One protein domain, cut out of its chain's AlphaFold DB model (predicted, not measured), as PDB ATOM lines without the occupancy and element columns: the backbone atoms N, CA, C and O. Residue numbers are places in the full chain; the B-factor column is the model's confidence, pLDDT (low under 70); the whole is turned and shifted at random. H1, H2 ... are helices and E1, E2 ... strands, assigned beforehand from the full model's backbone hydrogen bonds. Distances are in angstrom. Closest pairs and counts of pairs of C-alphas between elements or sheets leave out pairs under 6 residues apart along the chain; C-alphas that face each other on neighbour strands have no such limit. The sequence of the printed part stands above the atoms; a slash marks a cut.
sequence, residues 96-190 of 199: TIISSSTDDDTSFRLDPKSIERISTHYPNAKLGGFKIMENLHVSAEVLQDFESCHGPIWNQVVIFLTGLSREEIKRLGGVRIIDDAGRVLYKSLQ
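AT A GLANCE: This is residues 96 to 190 of the 199 residues of an uncharacterized protein of Lentisphaerae bacterium GWF2_49_21 (UniProt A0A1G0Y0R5). A twisted five-stranded sheet curls round one helix, H3, which packs on its five strands. H2 lies at one end of the E1-E2 hairpin, its residues 145 to 150 sticking out, while H1 and H4 lie toward the other end. The 95 printed residues run E1 E2 H1 E3 H2 H3 H4 E4 E5; the sheet, E3 E2 E1 E4 E5, is mixed, and so is the class, helices and strands. The whole is compact, radius of gyration of the C-alphas 13.1 A, spanning 36 by 29 by 23 A.

IN THESE COORDINATES: E1, residues 96 to 101, is 16.1 A long from C-alpha 96 at (81.432, -24.192, 28.493). E2 is residues 105 to 110, 16.9 A; E3 135 to 139; E4 175 to 179; E5 184 to 188, ending at (86.069, -14.955, 25.219). H1 is residues 112 to 121, 14.4 A; H2 140 to 150, 15.1 A; H3 154 to 162; H4 166 to 172.

HOW THE PARTS SIT: E1 and E4 are parallel, with N 97 and O 176 2.9 A apart. The other neighbours are antiparallel: E2 and E1, N 98 to O 109 2.8 A; E3 and E2, N 106 to O 138 2.8 A; E4 and E5, a hairpin, N 177 to O 186 2.8 A. H2 and H3 on one face of the sheet make two layers; the closest C-alphas of H3 and E3 are Leu 136 and Leu 161, 6.7 A, and of H2 and E2 Asp 105 and Ala 140, 5.1 A. H1 only grazes the sheet with residues 112 to 116. H4 is only just not on it, with 4 pairs of C-alphas within 10 A. H1 and H4 are near each other. In the four helices every O i to N i+4 pair is within hydrogen-bond range.

THE WHOLE: The C-alphas farthest apart, Asp 103 and Asn 124, are 36.6 A apart. The printed part has no cut. The link H1 to E3 is long; pLDDT is under 70 at residues 123 to 133 and 189 to 190.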
ATOM      1  N   THR A  96      80.350 -23.584  27.721       89.88
ATOM      2  CA  THR A  96      81.432 -24.192  28.493       89.88
ATOM      3  C   THR A  96      81.992 -25.360  27.703       89.88
ATOM      4  O   THR A  96      81.254 -26.269  27.327       89.88
ATOM      5  N   ILE A  97      83.297 -25.313  27.460       92.88
ATOM      6  CA  ILE A  97      84.070 -26.402  26.871       92.88
ATOM      7  C   ILE A  97      85.025 -26.909  27.949       92.88
ATOM      8  O   ILE A  97      85.725 -26.118  28.577       92.88
ATOM      9  N   ILE A  98      85.031 -28.214  28.175       93.75
ATOM     10  CA  ILE A  98      85.940 -28.904  29.087       93.75
ATOM     11  C   ILE A  98      87.127 -29.391  28.260       93.75
ATOM     12  O   ILE A  98      86.928 -30.050  27.243       93.75
ATOM     13  N   SER A  99      88.334 -29.034  28.679       94.88
ATOM     14  CA  SER A  99      89.606 -29.438  28.092       94.88
ATOM     15  C   SER A  99      90.286 -30.431  29.024       94.88
ATOM     16  O   SER A  99      90.651 -30.078  30.145       94.88
ATOM     17  N   SER A 100      90.491 -31.645  28.543       92.38
ATOM     18  CA  SER A 100      91.230 -32.693  29.239       92.38
ATOM     19  C   SER A 100      92.495 -32.970  28.441       92.38
ATOM     20  O   SER A 100      92.409 -33.384  27.285       92.38
ATOM     21  N   SER A 101      93.661 -32.715  29.024       89.12
ATOM     22  CA  SER A 101      94.952 -32.934  28.366       89.12
ATOM     23  C   SER A 101      95.675 -34.116  29.003       89.12
ATOM     24  O   SER A 101      95.724 -34.226  30.229       89.12
ATOM     25  N   THR A 102      96.248 -34.974  28.167       89.19
ATOM     26  CA  THR A 102      97.263 -35.963  28.540       89.19
ATOM     27  C   THR A 102      98.610 -35.564  27.924       89.19
ATOM     28  O   THR A 102      98.710 -34.519  27.280       89.19
ATOM     29  N   ASP A 103      99.658 -36.367  28.131       83.50
ATOM     30  CA  ASP A 103     100.986 -36.096  27.562       83.50
ATOM     31  C   ASP A 103     100.980 -36.117  26.018       83.50
ATOM     32  O   ASP A 103     101.760 -35.401  25.393       83.50
ATOM     33  N   ASP A 104     100.069 -36.883  25.408       88.19
ATOM     34  CA  ASP A 104     100.044 -37.120  23.958       88.19
ATOM     35  C   ASP A 104      98.859 -36.448  23.243       88.19
ATOM     36  O   ASP A 104      98.900 -36.222  22.026       88.19
ATOM     37  N   ASP A 105      97.787 -36.120  23.967       91.62
ATOM     38  CA  ASP A 105      96.559 -35.592  23.378       91.62
ATOM     39  C   ASP A 105      95.864 -34.523  24.227       91.62
ATOM     40  O   ASP A 105      96.095 -34.337  25.419       91.62
ATOM     41  N   THR A 106      94.992 -33.760  23.576       92.75
ATOM     42  CA  THR A 106      94.031 -32.893  24.245       92.75
ATOM     43  C   THR A 106      92.645 -33.143  23.679       92.75
ATOM     44  O   THR A 106      92.410 -33.118  22.470       92.75
ATOM     45  N   SER A 107      91.714 -33.392  24.590       93.44
ATOM     46  CA  SER A 107      90.311 -33.648  24.317       93.44
ATOM     47  C   SER A 107      89.487 -32.444  24.747       93.44
ATOM     48  O   SER A 107      89.584 -31.993  25.885       93.44
ATOM     49  N   PHE A 108      88.640 -31.942  23.860       94.25
ATOM     50  CA  PHE A 108      87.704 -30.864  24.142       94.25
ATOM     51  C   PHE A 108      86.279 -31.389  24.072       94.25
ATOM     52  O   PHE A 108      85.910 -32.027  23.089       94.25
ATOM     53  N   ARG A 109      85.463 -31.088  25.078       93.31
ATOM     54  CA  ARG A 109      84.068 -31.527  25.152       93.31
ATOM     55  C   ARG A 109      83.135 -30.382  25.496       93.31
ATOM     56  O   ARG A 109      83.427 -29.605  26.400       93.31
ATOM     57  N   LEU A 110      81.984 -30.299  24.836       89.75
ATOM     58  CA  LEU A 110      80.933 -29.369  25.254       89.75
ATOM     59  C   LEU A 110      80.253 -29.855  26.538       89.75
ATOM     60  O   LEU A 110      79.849 -31.011  26.652       89.75
ATOM     61  N   ASP A 111      80.082 -28.949  27.496       87.06
ATOM     62  CA  ASP A 111      79.275 -29.211  28.686       87.06
ATOM     63  C   ASP A 111      77.814 -29.538  28.292       87.06
ATOM     64  O   ASP A 111      77.256 -28.849  27.428       87.06
ATOM     65  N   PRO A 112      77.149 -30.525  28.928       82.06
ATOM     66  CA  PRO A 112      75.780 -30.912  28.579       82.06
ATOM     67  C   PRO A 112      74.773 -29.754  28.557       82.06
ATOM     68  O   PRO A 112      73.946 -29.682  27.646       82.06
ATOM     69  N   LYS A 113      74.875 -28.786  29.483       80.75
ATOM     70  CA  LYS A 113      73.984 -27.609  29.499       80.75
ATOM     71  C   LYS A 113      74.273 -26.652  28.342       80.75
ATOM     72  O   LYS A 113      73.405 -25.880  27.932       80.75
ATOM     73  N   SER A 114      75.500 -26.662  27.824       85.19
ATOM     74  CA  SER A 114      75.870 -25.908  26.623       85.19
ATOM     75  C   SER A 114      75.290 -26.570  25.369       85.19
ATOM     76  O   SER A 114      74.747 -25.865  24.522       85.19
ATOM     77  N   ILE A 115      75.306 -27.905  25.286       84.06
ATOM     78  CA  ILE A 115      74.693 -28.671  24.183       84.06
ATOM     79  C   ILE A 115      73.181 -28.437  24.121       84.06
ATOM     80  O   ILE A 115      72.648 -28.126  23.054       84.06
ATOM     81  N   GLU A 116      72.491 -28.550  25.259       78.56
ATOM     82  CA  GLU A 116      71.044 -28.323  25.360       78.56
ATOM     83  C   GLU A 116      70.665 -26.920  24.866       78.56
ATOM     84  O   GLU A 116      69.731 -26.739  24.084       78.56
ATOM     85  N   ARG A 117      71.463 -25.921  25.248       79.56
ATOM     86  CA  ARG A 117      71.269 -24.528  24.847       79.56
ATOM     87  C   ARG A 117      71.496 -24.299  23.359       79.56
ATOM     88  O   ARG A 117      70.684 -23.625  22.730       79.56
ATOM     89  N   ILE A 118      72.558 -24.867  22.785       82.31
ATOM     90  CA  ILE A 118      72.789 -24.798  21.334       82.31
ATOM     91  C   ILE A 118      71.607 -25.444  20.607       82.31
ATOM     92  O   ILE A 118      71.029 -24.824  19.721       82.31
ATOM     93  N   SER A 119      71.189 -26.633  21.042       81.12
ATOM     94  CA  SER A 119      70.082 -27.380  20.431       81.12
ATOM     95  C   SER A 119      68.747 -26.630  20.505       81.12
ATOM     96  O   SER A 119      67.948 -26.696  19.575       81.12
ATOM     97  N   THR A 120      68.515 -25.888  21.590       75.38
ATOM     98  CA  THR A 120      67.286 -25.111  21.805       75.38
ATOM     99  C   THR A 120      67.242 -23.851  20.940       75.38
ATOM    100  O   THR A 120      66.220 -23.556  20.323       75.38
ATOM    101  N   HIS A 121      68.345 -23.099  20.875       74.88
ATOM    102  CA  HIS A 121      68.396 -21.813  20.163       74.88
ATOM    103  C   HIS A 121      68.705 -21.947  18.678       74.88
ATOM    104  O   HIS A 121      68.287 -21.114  17.875       74.88
ATOM    105  N   TYR A 122      69.409 -23.012  18.319       78.06
ATOM    106  CA  TYR A 122      69.815 -23.320  16.964       78.06
ATOM    107  C   TYR A 122      69.426 -24.774  16.655       78.06
ATOM    108  O   TYR A 122      70.294 -25.622  16.458       78.06
ATOM    109  N   PRO A 123      68.117 -25.095  16.571       68.88
ATOM    110  CA  PRO A 123      67.643 -26.457  16.289       68.88
ATOM    111  C   PRO A 123      68.093 -26.963  14.910       68.88
ATOM    112  O   PRO A 123      68.186 -28.166  14.672       68.88
ATOM    113  N   ASN A 124      68.422 -26.027  14.015       65.31
ATOM    114  CA  ASN A 124      69.011 -26.278  12.707       65.31
ATOM    115  C   ASN A 124      70.522 -26.007  12.676       65.31
ATOM    116  O   ASN A 124      71.052 -25.803  11.585       65.31
ATOM    117  N   ALA A 125      71.222 -25.984  13.820       61.94
ATOM    118  CA  ALA A 125      72.687 -25.996  13.875       61.94
ATOM    119  C   ALA A 125      73.204 -27.317  13.284       61.94
ATOM    120  O   ALA A 125      73.542 -28.284  13.961       61.94
ATOM    121  N   LYS A 126      73.182 -27.359  11.960       56.31
ATOM    122  CA  LYS A 126      73.808 -28.311  11.063       56.31
ATOM    123  C   LYS A 126      74.358 -27.458   9.935       56.31
ATOM    124  O   LYS A 126      73.709 -27.306   8.905       56.31
ATOM    125  N   LEU A 127      75.514 -26.843  10.133       42.62
ATOM    126  CA  LEU A 127      76.101 -25.967   9.123       42.62
ATOM    127  C   LEU A 127      77.559 -26.365   8.906       42.62
ATOM    128  O   LEU A 127      78.432 -26.067   9.709       42.62
ATOM    129  N   GLY A 128      77.772 -27.123   7.823       41.00
ATOM    130  CA  GLY A 128      79.061 -27.699   7.417       41.00
ATOM    131  C   GLY A 128      79.041 -29.208   7.132       41.00
ATOM    132  O   GLY A 128      80.060 -29.759   6.738       41.00
ATOM    133  N   GLY A 129      77.906 -29.894   7.325       42.94
ATOM    134  CA  GLY A 129      77.795 -31.353   7.149       42.94
ATOM    135  C   GLY A 129      78.144 -32.178   8.395       42.94
ATOM    136  O   GLY A 129      77.911 -33.384   8.408       42.94
ATOM    137  N   PHE A 130      78.610 -31.536   9.469       46.72
ATOM    138  CA  PHE A 130      78.905 -32.183  10.745       46.72
ATOM    139  C   PHE A 130      77.813 -31.864  11.778       46.72
ATOM    140  O   PHE A 130      77.349 -30.731  11.903       46.72
ATOM    141  N   LYS A 131      77.345 -32.905  12.475       62.19
ATOM    142  CA  LYS A 131      76.490 -32.812  13.672       62.19
ATOM    143  C   LYS A 131      77.309 -32.149  14.790       62.19
ATOM    144  O   LYS A 131      78.526 -32.318  14.769       62.19
ATOM    145  N   ILE A 132      76.669 -31.452  15.744       61.50
ATOM    146  CA  ILE A 132      77.324 -30.977  16.985       61.50
ATOM    147  C   ILE A 132      78.278 -32.069  17.465       61.50
ATOM    148  O   ILE A 132      77.850 -33.205  17.702       61.50
ATOM    149  N   MET A 133      79.565 -31.738  17.521       69.56
ATOM    150  CA  MET A 133      80.580 -32.673  17.966       69.56
ATOM    151  C   MET A 133      80.648 -32.544  19.474       69.56
ATOM    152  O   MET A 133      81.056 -31.517  20.004       69.56
ATOM    153  N   GLU A 134      80.194 -33.582  20.170       74.50
ATOM    154  CA  GLU A 134      80.250 -33.599  21.629       74.50
ATOM    155  C   GLU A 134      81.705 -33.555  22.098       74.50
ATOM    156  O   GLU A 134      81.992 -32.859  23.067       74.50
ATOM    157  N   ASN A 135      82.611 -34.208  21.354       83.88
ATOM    158  CA  ASN A 135      84.037 -34.312  21.645       83.88
ATOM    159  C   ASN A 135      84.897 -34.014  20.405       83.88
ATOM    160  O   ASN A 135      84.572 -34.445  19.297       83.88
ATOM    161  N   LEU A 136      86.028 -33.345  20.619       88.94
ATOM    162  CA  LEU A 136      87.090 -33.104  19.646       88.94
ATOM    163  C   LEU A 136      88.418 -33.546  20.263       88.94
ATOM    164  O   LEU A 136      88.810 -33.025  21.300       88.94
ATOM    165  N   HIS A 137      89.109 -34.476  19.611       91.12
ATOM    166  CA  HIS A 137      90.438 -34.926  20.022       91.12
ATOM    167  C   HIS A 137      91.491 -34.329  19.089       91.12
ATOM    168  O   HIS A 137      91.342 -34.398  17.868       91.12
ATOM    169  N   VAL A 138      92.543 -33.751  19.664       90.94
ATOM    170  CA  VAL A 138      93.673 -33.156  18.941       90.94
ATOM    171  C   VAL A 138      94.957 -33.723  19.537       90.94
ATOM    172  O   VAL A 138      95.144 -33.664  20.750       90.94
ATOM    173  N   SER A 139      95.834 -34.293  18.709       92.69
ATOM    174  CA  SER A 139      97.144 -34.751  19.181       92.69
ATOM    175  C   SER A 139      98.036 -33.563  19.542       92.69
ATOM    176  O   SER A 139      97.902 -32.478  18.966       92.69
ATOM    177  N   ALA A 140      98.972 -33.771  20.468       89.69
ATOM    178  CA  ALA A 140      99.907 -32.735  20.898       89.69
ATOM    179  C   ALA A 140     100.719 -32.151  19.725       89.69
ATOM    180  O   ALA A 140     100.896 -30.939  19.649       89.69
ATOM    181  N   GLU A 141     101.137 -32.990  18.769       92.06
ATOM    182  CA  GLU A 141     101.867 -32.561  17.567       92.06
ATOM    183  C   GLU A 141     101.042 -31.593  16.705       92.06
ATOM    184  O   GLU A 141     101.528 -30.525  16.336       92.06
ATOM    185  N   VAL A 142      99.773 -31.922  16.437       91.19
ATOM    186  CA  VAL A 142      98.878 -31.067  15.637       91.19
ATOM    187  C   VAL A 142      98.579 -29.764  16.367       91.19
ATOM    188  O   VAL A 142      98.542 -28.704  15.743       91.19
ATOM    189  N   LEU A 143      98.368 -29.833  17.684       90.06
ATOM    190  CA  LEU A 143      98.141 -28.651  18.507       90.06
ATOM    191  C   LEU A 143      99.355 -27.715  18.446       90.06
ATOM    192  O   LEU A 143      99.202 -26.532  18.154       90.06
ATOM    193  N   GLN A 144     100.556 -28.253  18.652       91.06
ATOM    194  CA  GLN A 144     101.797 -27.487  18.642       91.06
ATOM    195  C   GLN A 144     102.094 -26.869  17.270       91.06
ATOM    196  O   GLN A 144     102.467 -25.694  17.198       91.06
ATOM    197  N   ASP A 145     101.934 -27.634  16.188       93.94
ATOM    198  CA  ASP A 145     102.149 -27.152  14.821       93.94
ATOM    199  C   ASP A 145     101.173 -26.019  14.471       93.94
ATOM    200  O   ASP A 145     101.577 -24.939  14.023       93.94
ATOM    201  N   PHE A 146      99.887 -26.214  14.785       92.00
ATOM    202  CA  PHE A 146      98.862 -25.199  14.573       92.00
ATOM    203  C   PHE A 146      99.164 -23.923  15.362       92.00
ATOM    204  O   PHE A 146      99.137 -22.827  14.796       92.00
ATOM    205  N   GLU A 147      99.474 -24.046  16.655       92.38
ATOM    206  CA  GLU A 147      99.715 -22.887  17.514       92.38
ATOM    207  C   GLU A 147     100.979 -22.117  17.128       92.38
ATOM    208  O   GLU A 147     100.996 -20.887  17.219       92.38
ATOM    209  N   SER A 148     101.991 -22.809  16.601       92.38
ATOM    210  CA  SER A 148     103.210 -22.185  16.076       92.38
ATOM    211  C   SER A 148     102.944 -21.328  14.832       92.38
ATOM    212  O   SER A 148     103.594 -20.300  14.642       92.38
ATOM    213  N   CYS A 149     101.977 -21.722  13.998       92.81
ATOM    214  CA  CYS A 149     101.656 -21.028  12.747       92.81
ATOM    215  C   CYS A 149     100.540 -19.981  12.889       92.81
ATOM    216  O   CYS A 149     100.536 -18.969  12.183       92.81
ATOM    217  N   HIS A 150      99.567 -20.227  13.768       89.50
ATOM    218  CA  HIS A 150      98.296 -19.498  13.800       89.50
ATOM    219  C   HIS A 150      97.946 -18.906  15.170       89.50
ATOM    220  O   HIS A 150      96.976 -18.149  15.275       89.50
ATOM    221  N   GLY A 151      98.734 -19.205  16.205       89.19
ATOM    222  CA  GLY A 151      98.413 -18.864  17.585       89.19
ATOM    223  C   GLY A 151      97.372 -19.808  18.203       89.19
ATOM    224  O   GLY A 151      97.061 -20.850  17.629       89.19
ATOM    225  N   PRO A 152      96.815 -19.457  19.377       88.50
ATOM    226  CA  PRO A 152      96.031 -20.388  20.186       88.50
ATOM    227  C   PRO A 152      94.837 -20.999  19.444       88.50
ATOM    228  O   PRO A 152      94.042 -20.279  18.827       88.50
ATOM    229  N   ILE A 153      94.647 -22.315  19.572       90.81
ATOM    230  CA  ILE A 153      93.635 -23.066  18.800       90.81
ATOM    231  C   ILE A 153      92.178 -22.768  19.210       90.81
ATOM    232  O   ILE A 153      91.227 -23.225  18.573       90.81
ATOM    233  N   TRP A 154      91.969 -22.012  20.291       90.94
ATOM    234  CA  TRP A 154      90.685 -21.889  20.986       90.94
ATOM    235  C   TRP A 154      89.513 -21.544  20.075       90.94
ATOM    236  O   TRP A 154      88.456 -22.162  20.167       90.94
ATOM    237  N   ASN A 155      89.685 -20.588  19.163       87.44
ATOM    238  CA  ASN A 155      88.598 -20.173  18.278       87.44
ATOM    239  C   ASN A 155      88.168 -21.294  17.323       87.44
ATOM    240  O   ASN A 155      86.980 -21.439  17.042       87.44
ATOM    241  N   GLN A 156      89.117 -22.096  16.851       88.69
ATOM    242  CA  GLN A 156      88.879 -23.210  15.944       88.69
ATOM    243  C   GLN A 156      88.175 -24.344  16.681       88.69
ATOM    244  O   GLN A 156      87.157 -24.825  16.194       88.69
ATOM    245  N   VAL A 157      88.640 -24.694  17.884       90.50
ATOM    246  CA  VAL A 157      87.980 -25.687  18.752       90.50
ATOM    247  C   VAL A 157      86.510 -25.335  18.972       90.50
ATOM    248  O   VAL A 157      85.633 -26.182  18.812       90.50
ATOM    249  N   VAL A 158      86.220 -24.072  19.294       89.69
ATOM    250  CA  VAL A 158      84.850 -23.616  19.566       89.69
ATOM    251  C   VAL A 158      83.970 -23.758  18.324       89.69
ATOM    252  O   VAL A 158      82.849 -24.258  18.425       89.69
ATOM    253  N   ILE A 159      84.466 -23.350  17.155       88.06
ATOM    254  CA  ILE A 159      83.725 -23.461  15.892       88.06
ATOM    255  C   ILE A 159      83.488 -24.933  15.536       88.06
ATOM    256  O   ILE A 159      82.365 -25.291  15.191       88.06
ATOM    257  N   PHE A 160      84.498 -25.800  15.673       87.56
ATOM    258  CA  PHE A 160      84.370 -27.227  15.363       87.56
ATOM    259  C   PHE A 160      83.378 -27.951  16.275       87.56
ATOM    260  O   PHE A 160      82.567 -28.736  15.790       87.56
ATOM    261  N   LEU A 161      83.404 -27.672  17.579       87.50
ATOM    262  CA  LEU A 161      82.488 -28.305  18.529       87.50
ATOM    263  C   LEU A 161      81.042 -27.837  18.347       87.50
ATOM    264  O   LEU A 161      80.107 -28.635  18.404       87.50
ATOM    265  N   THR A 162      80.845 -26.532  18.146       86.06
ATOM    266  CA  THR A 162      79.503 -25.929  18.175       86.06
ATOM    267  C   THR A 162      78.835 -25.864  16.806       86.06
ATOM    268  O   THR A 162      77.607 -25.864  16.734       86.06
ATOM    269  N   GLY A 163      79.614 -25.784  15.723       85.12
ATOM    270  CA  GLY A 163      79.112 -25.482  14.381       85.12
ATOM    271  C   GLY A 163      78.532 -24.069  14.238       85.12
ATOM    272  O   GLY A 163      77.843 -23.795  13.258       85.12
ATOM    273  N   LEU A 164      78.769 -23.184  15.213       85.12
ATOM    274  CA  LEU A 164      78.224 -21.829  15.255       85.12
ATOM    275  C   LEU A 164      79.246 -20.799  14.762       85.12
ATOM    276  O   LEU A 164      80.452 -20.917  14.995       85.12
ATOM    277  N   SER A 165      78.747 -19.740  14.127       83.88
ATOM    278  CA  SER A 165      79.535 -18.546  13.819       83.88
ATOM    279  C   SER A 165      79.939 -17.792  15.090       83.88
ATOM    280  O   SER A 165      79.350 -17.953  16.164       83.88
ATOM    281  N   ARG A 166      80.934 -16.903  14.980       81.31
ATOM    282  CA  ARG A 166      81.393 -16.079  16.112       81.31
ATOM    283  C   ARG A 166      80.273 -15.194  16.654       81.31
ATOM    284  O   ARG A 166      80.194 -14.962  17.856       81.31
ATOM    285  N   GLU A 167      79.412 -14.706  15.780       76.88
ATOM    286  CA  GLU A 167      78.263 -13.860  16.072       76.88
ATOM    287  C   GLU A 167      77.201 -14.637  16.856       76.88
ATOM    288  O   GLU A 167      76.660 -14.128  17.837       76.88
ATOM    289  N   GLU A 168      76.949 -15.893  16.491       80.44
ATOM    290  CA  GLU A 168      76.043 -16.785  17.221       80.44
ATOM    291  C   GLU A 168      76.615 -17.182  18.585       80.44
ATOM    292  O   GLU A 168      75.914 -17.106  19.594       80.44
ATOM    293  N   ILE A 169      77.913 -17.488  18.657       82.62
ATOM    294  CA  ILE A 169      78.612 -17.729  19.927       82.62
ATOM    295  C   ILE A 169      78.514 -16.493  20.832       82.62
ATOM    296  O   ILE A 169      78.208 -16.612  22.019       82.62
ATOM    297  N   LYS A 170      78.702 -15.285  20.283       78.69
ATOM    298  CA  LYS A 170      78.514 -14.025  21.020       78.69
ATOM    299  C   LYS A 170      77.084 -13.885  21.546       78.69
ATOM    300  O   LYS A 170      76.924 -13.581  22.726       78.69
ATOM    301  N   ARG A 171      76.064 -14.175  20.728       74.06
ATOM    302  CA  ARG A 171      74.644 -14.171  21.142       74.06
ATOM    303  C   ARG A 171      74.335 -15.189  22.238       74.06
ATOM    304  O   ARG A 171      73.406 -14.986  23.014       74.06
ATOM    305  N   LEU A 172      75.114 -16.263  22.345       76.88
ATOM    306  CA  LEU A 172      74.971 -17.232  23.428       76.88
ATOM    307  C   LEU A 172      75.678 -16.805  24.718       76.88
ATOM    308  O   LEU A 172      75.275 -17.262  25.779       76.88
ATOM    309  N   GLY A 173      76.647 -15.893  24.675       75.69
ATOM    310  CA  GLY A 173      77.429 -15.465  25.850       75.69
ATOM    311  C   GLY A 173      78.912 -15.577  25.708       75.69
ATOM    312  O   GLY A 173      79.628 -15.411  26.692       75.69
ATOM    313  N   GLY A 174      79.368 -15.805  24.485       85.31
ATOM    314  CA  GLY A 174      80.746 -16.131  24.240       85.31
ATOM    315  C   GLY A 174      81.029 -17.556  24.687       85.31
ATOM    316  O   GLY A 174      80.153 -18.426  24.703       85.31
ATOM    317  N   VAL A 175      82.276 -17.788  25.060       88.88
ATOM    318  CA  VAL A 175      82.752 -19.117  25.414       88.88
ATOM    319  C   VAL A 175      83.785 -19.048  26.525       88.88
ATOM    320  O   VAL A 175      84.553 -18.088  26.632       88.88
ATOM    321  N   ARG A 176      83.799 -20.089  27.351       90.06
ATOM    322  CA  ARG A 176      84.871 -20.380  28.294       90.06
ATOM    323  C   ARG A 176      85.355 -21.808  28.082       90.06
ATOM    324  O   ARG A 176      84.545 -22.717  27.905       90.06
ATOM    325  N   ILE A 177      86.666 -21.979  28.125       92.25
ATOM    326  CA  ILE A 177      87.321 -23.282  28.147       92.25
ATOM    327  C   ILE A 177      87.872 -23.462  29.554       92.25
ATOM    328  O   ILE A 177      88.581 -22.585  30.055       92.25
ATOM    329  N   ILE A 178      87.496 -24.559  30.196       91.31
ATOM    330  CA  ILE A 178      87.948 -24.936  31.533       91.31
ATOM    331  C   ILE A 178      88.693 -26.261  31.467       91.31
ATOM    332  O   ILE A 178      88.423 -27.053  30.571       91.31
ATOM    333  N   ASP A 179      89.596 -26.514  32.403       91.88
ATOM    334  CA  ASP A 179      90.142 -27.856  32.591       91.88
ATOM    335  C   ASP A 179      89.219 -28.744  33.447       91.88
ATOM    336  O   ASP A 179      88.179 -28.297  33.944       91.88
ATOM    337  N   ASP A 180      89.617 -30.000  33.654       88.94
ATOM    338  CA  ASP A 180      88.885 -30.955  34.501       88.94
ATOM    339  C   ASP A 180      88.794 -30.532  35.980       88.94
ATOM    340  O   ASP A 180      87.904 -30.980  36.702       88.94
ATOM    341  N   ALA A 181      89.679 -29.640  36.440       87.81
ATOM    342  CA  ALA A 181      89.633 -29.050  37.777       87.81
ATOM    343  C   ALA A 181      88.742 -27.792  37.844       87.81
ATOM    344  O   ALA A 181      88.610 -27.180  38.905       87.81
ATOM    345  N   GLY A 182      88.136 -27.384  36.724       81.50
ATOM    346  CA  GLY A 182      87.303 -26.190  36.613       81.50
ATOM    347  C   GLY A 182      88.082 -24.876  36.490       81.50
ATOM    348  O   GLY A 182      87.478 -23.801  36.553       81.50
ATOM    349  N   ARG A 183      89.407 -24.923  36.304       86.12
ATOM    350  CA  ARG A 183      90.238 -23.731  36.086       86.12
ATOM    351  C   ARG A 183      90.005 -23.203  34.678       86.12
ATOM    352  O   ARG A 183      90.009 -23.960  33.715       86.12
ATOM    353  N   VAL A 184      89.815 -21.893  34.547       86.94
ATOM    354  CA  VAL A 184      89.575 -21.250  33.248       86.94
ATOM    355  C   VAL A 184      90.888 -21.138  32.475       86.94
ATOM    356  O   VAL A 184      91.782 -20.406  32.890       86.94
ATOM    357  N   LEU A 185      90.977 -21.836  31.343       88.38
ATOM    358  CA  LEU A 185      92.115 -21.797  30.417       88.38
ATOM    359  C   LEU A 185      91.958 -20.685  29.377       88.38
ATOM    360  O   LEU A 185      92.912 -19.999  29.023       88.38
ATOM    361  N   TYR A 186      90.727 -20.488  28.902       88.19
ATOM    362  CA  TYR A 186      90.395 -19.456  27.931       88.19
ATOM    363  C   TYR A 186      89.013 -18.891  28.207       88.19
ATOM    364  O   TYR A 186      88.089 -19.595  28.623       88.19
ATOM    365  N   LYS A 187      88.858 -17.599  27.942       85.56
ATOM    366  CA  LYS A 187      87.592 -16.906  28.101       85.56
ATOM    367  C   LYS A 187      87.475 -15.833  27.029       85.56
ATOM    368  O   LYS A 187      88.215 -14.858  27.041       85.56
ATOM    369  N   SER A 188      86.506 -15.998  26.142       81.75
ATOM    370  CA  SER A 188      86.069 -14.955  25.219       81.75
ATOM    371  C   SER A 188      84.617 -14.654  25.535       81.75
ATOM    372  O   SER A 188      83.706 -15.152  24.871       81.75
ATOM    373  N   LEU A 189      84.412 -13.876  26.596       66.50
ATOM    374  CA  LEU A 189      83.118 -13.254  26.853       66.50
ATOM    375  C   LEU A 189      83.024 -11.952  26.074       66.50
ATOM    376  O   LEU A 189      84.046 -11.360  25.736       66.50
ATOM    377  N   GLN A 190      81.808 -11.462  25.861       59.94
ATOM    378  CA  GLN A 190      81.680 -10.036  25.598       59.94
ATOM    379  C   GLN A 190      82.256  -9.246  26.786       59.94
ATOM    380  O   GLN A 190      81.863  -9.511  27.927       59.94
TER     381      GLN A 190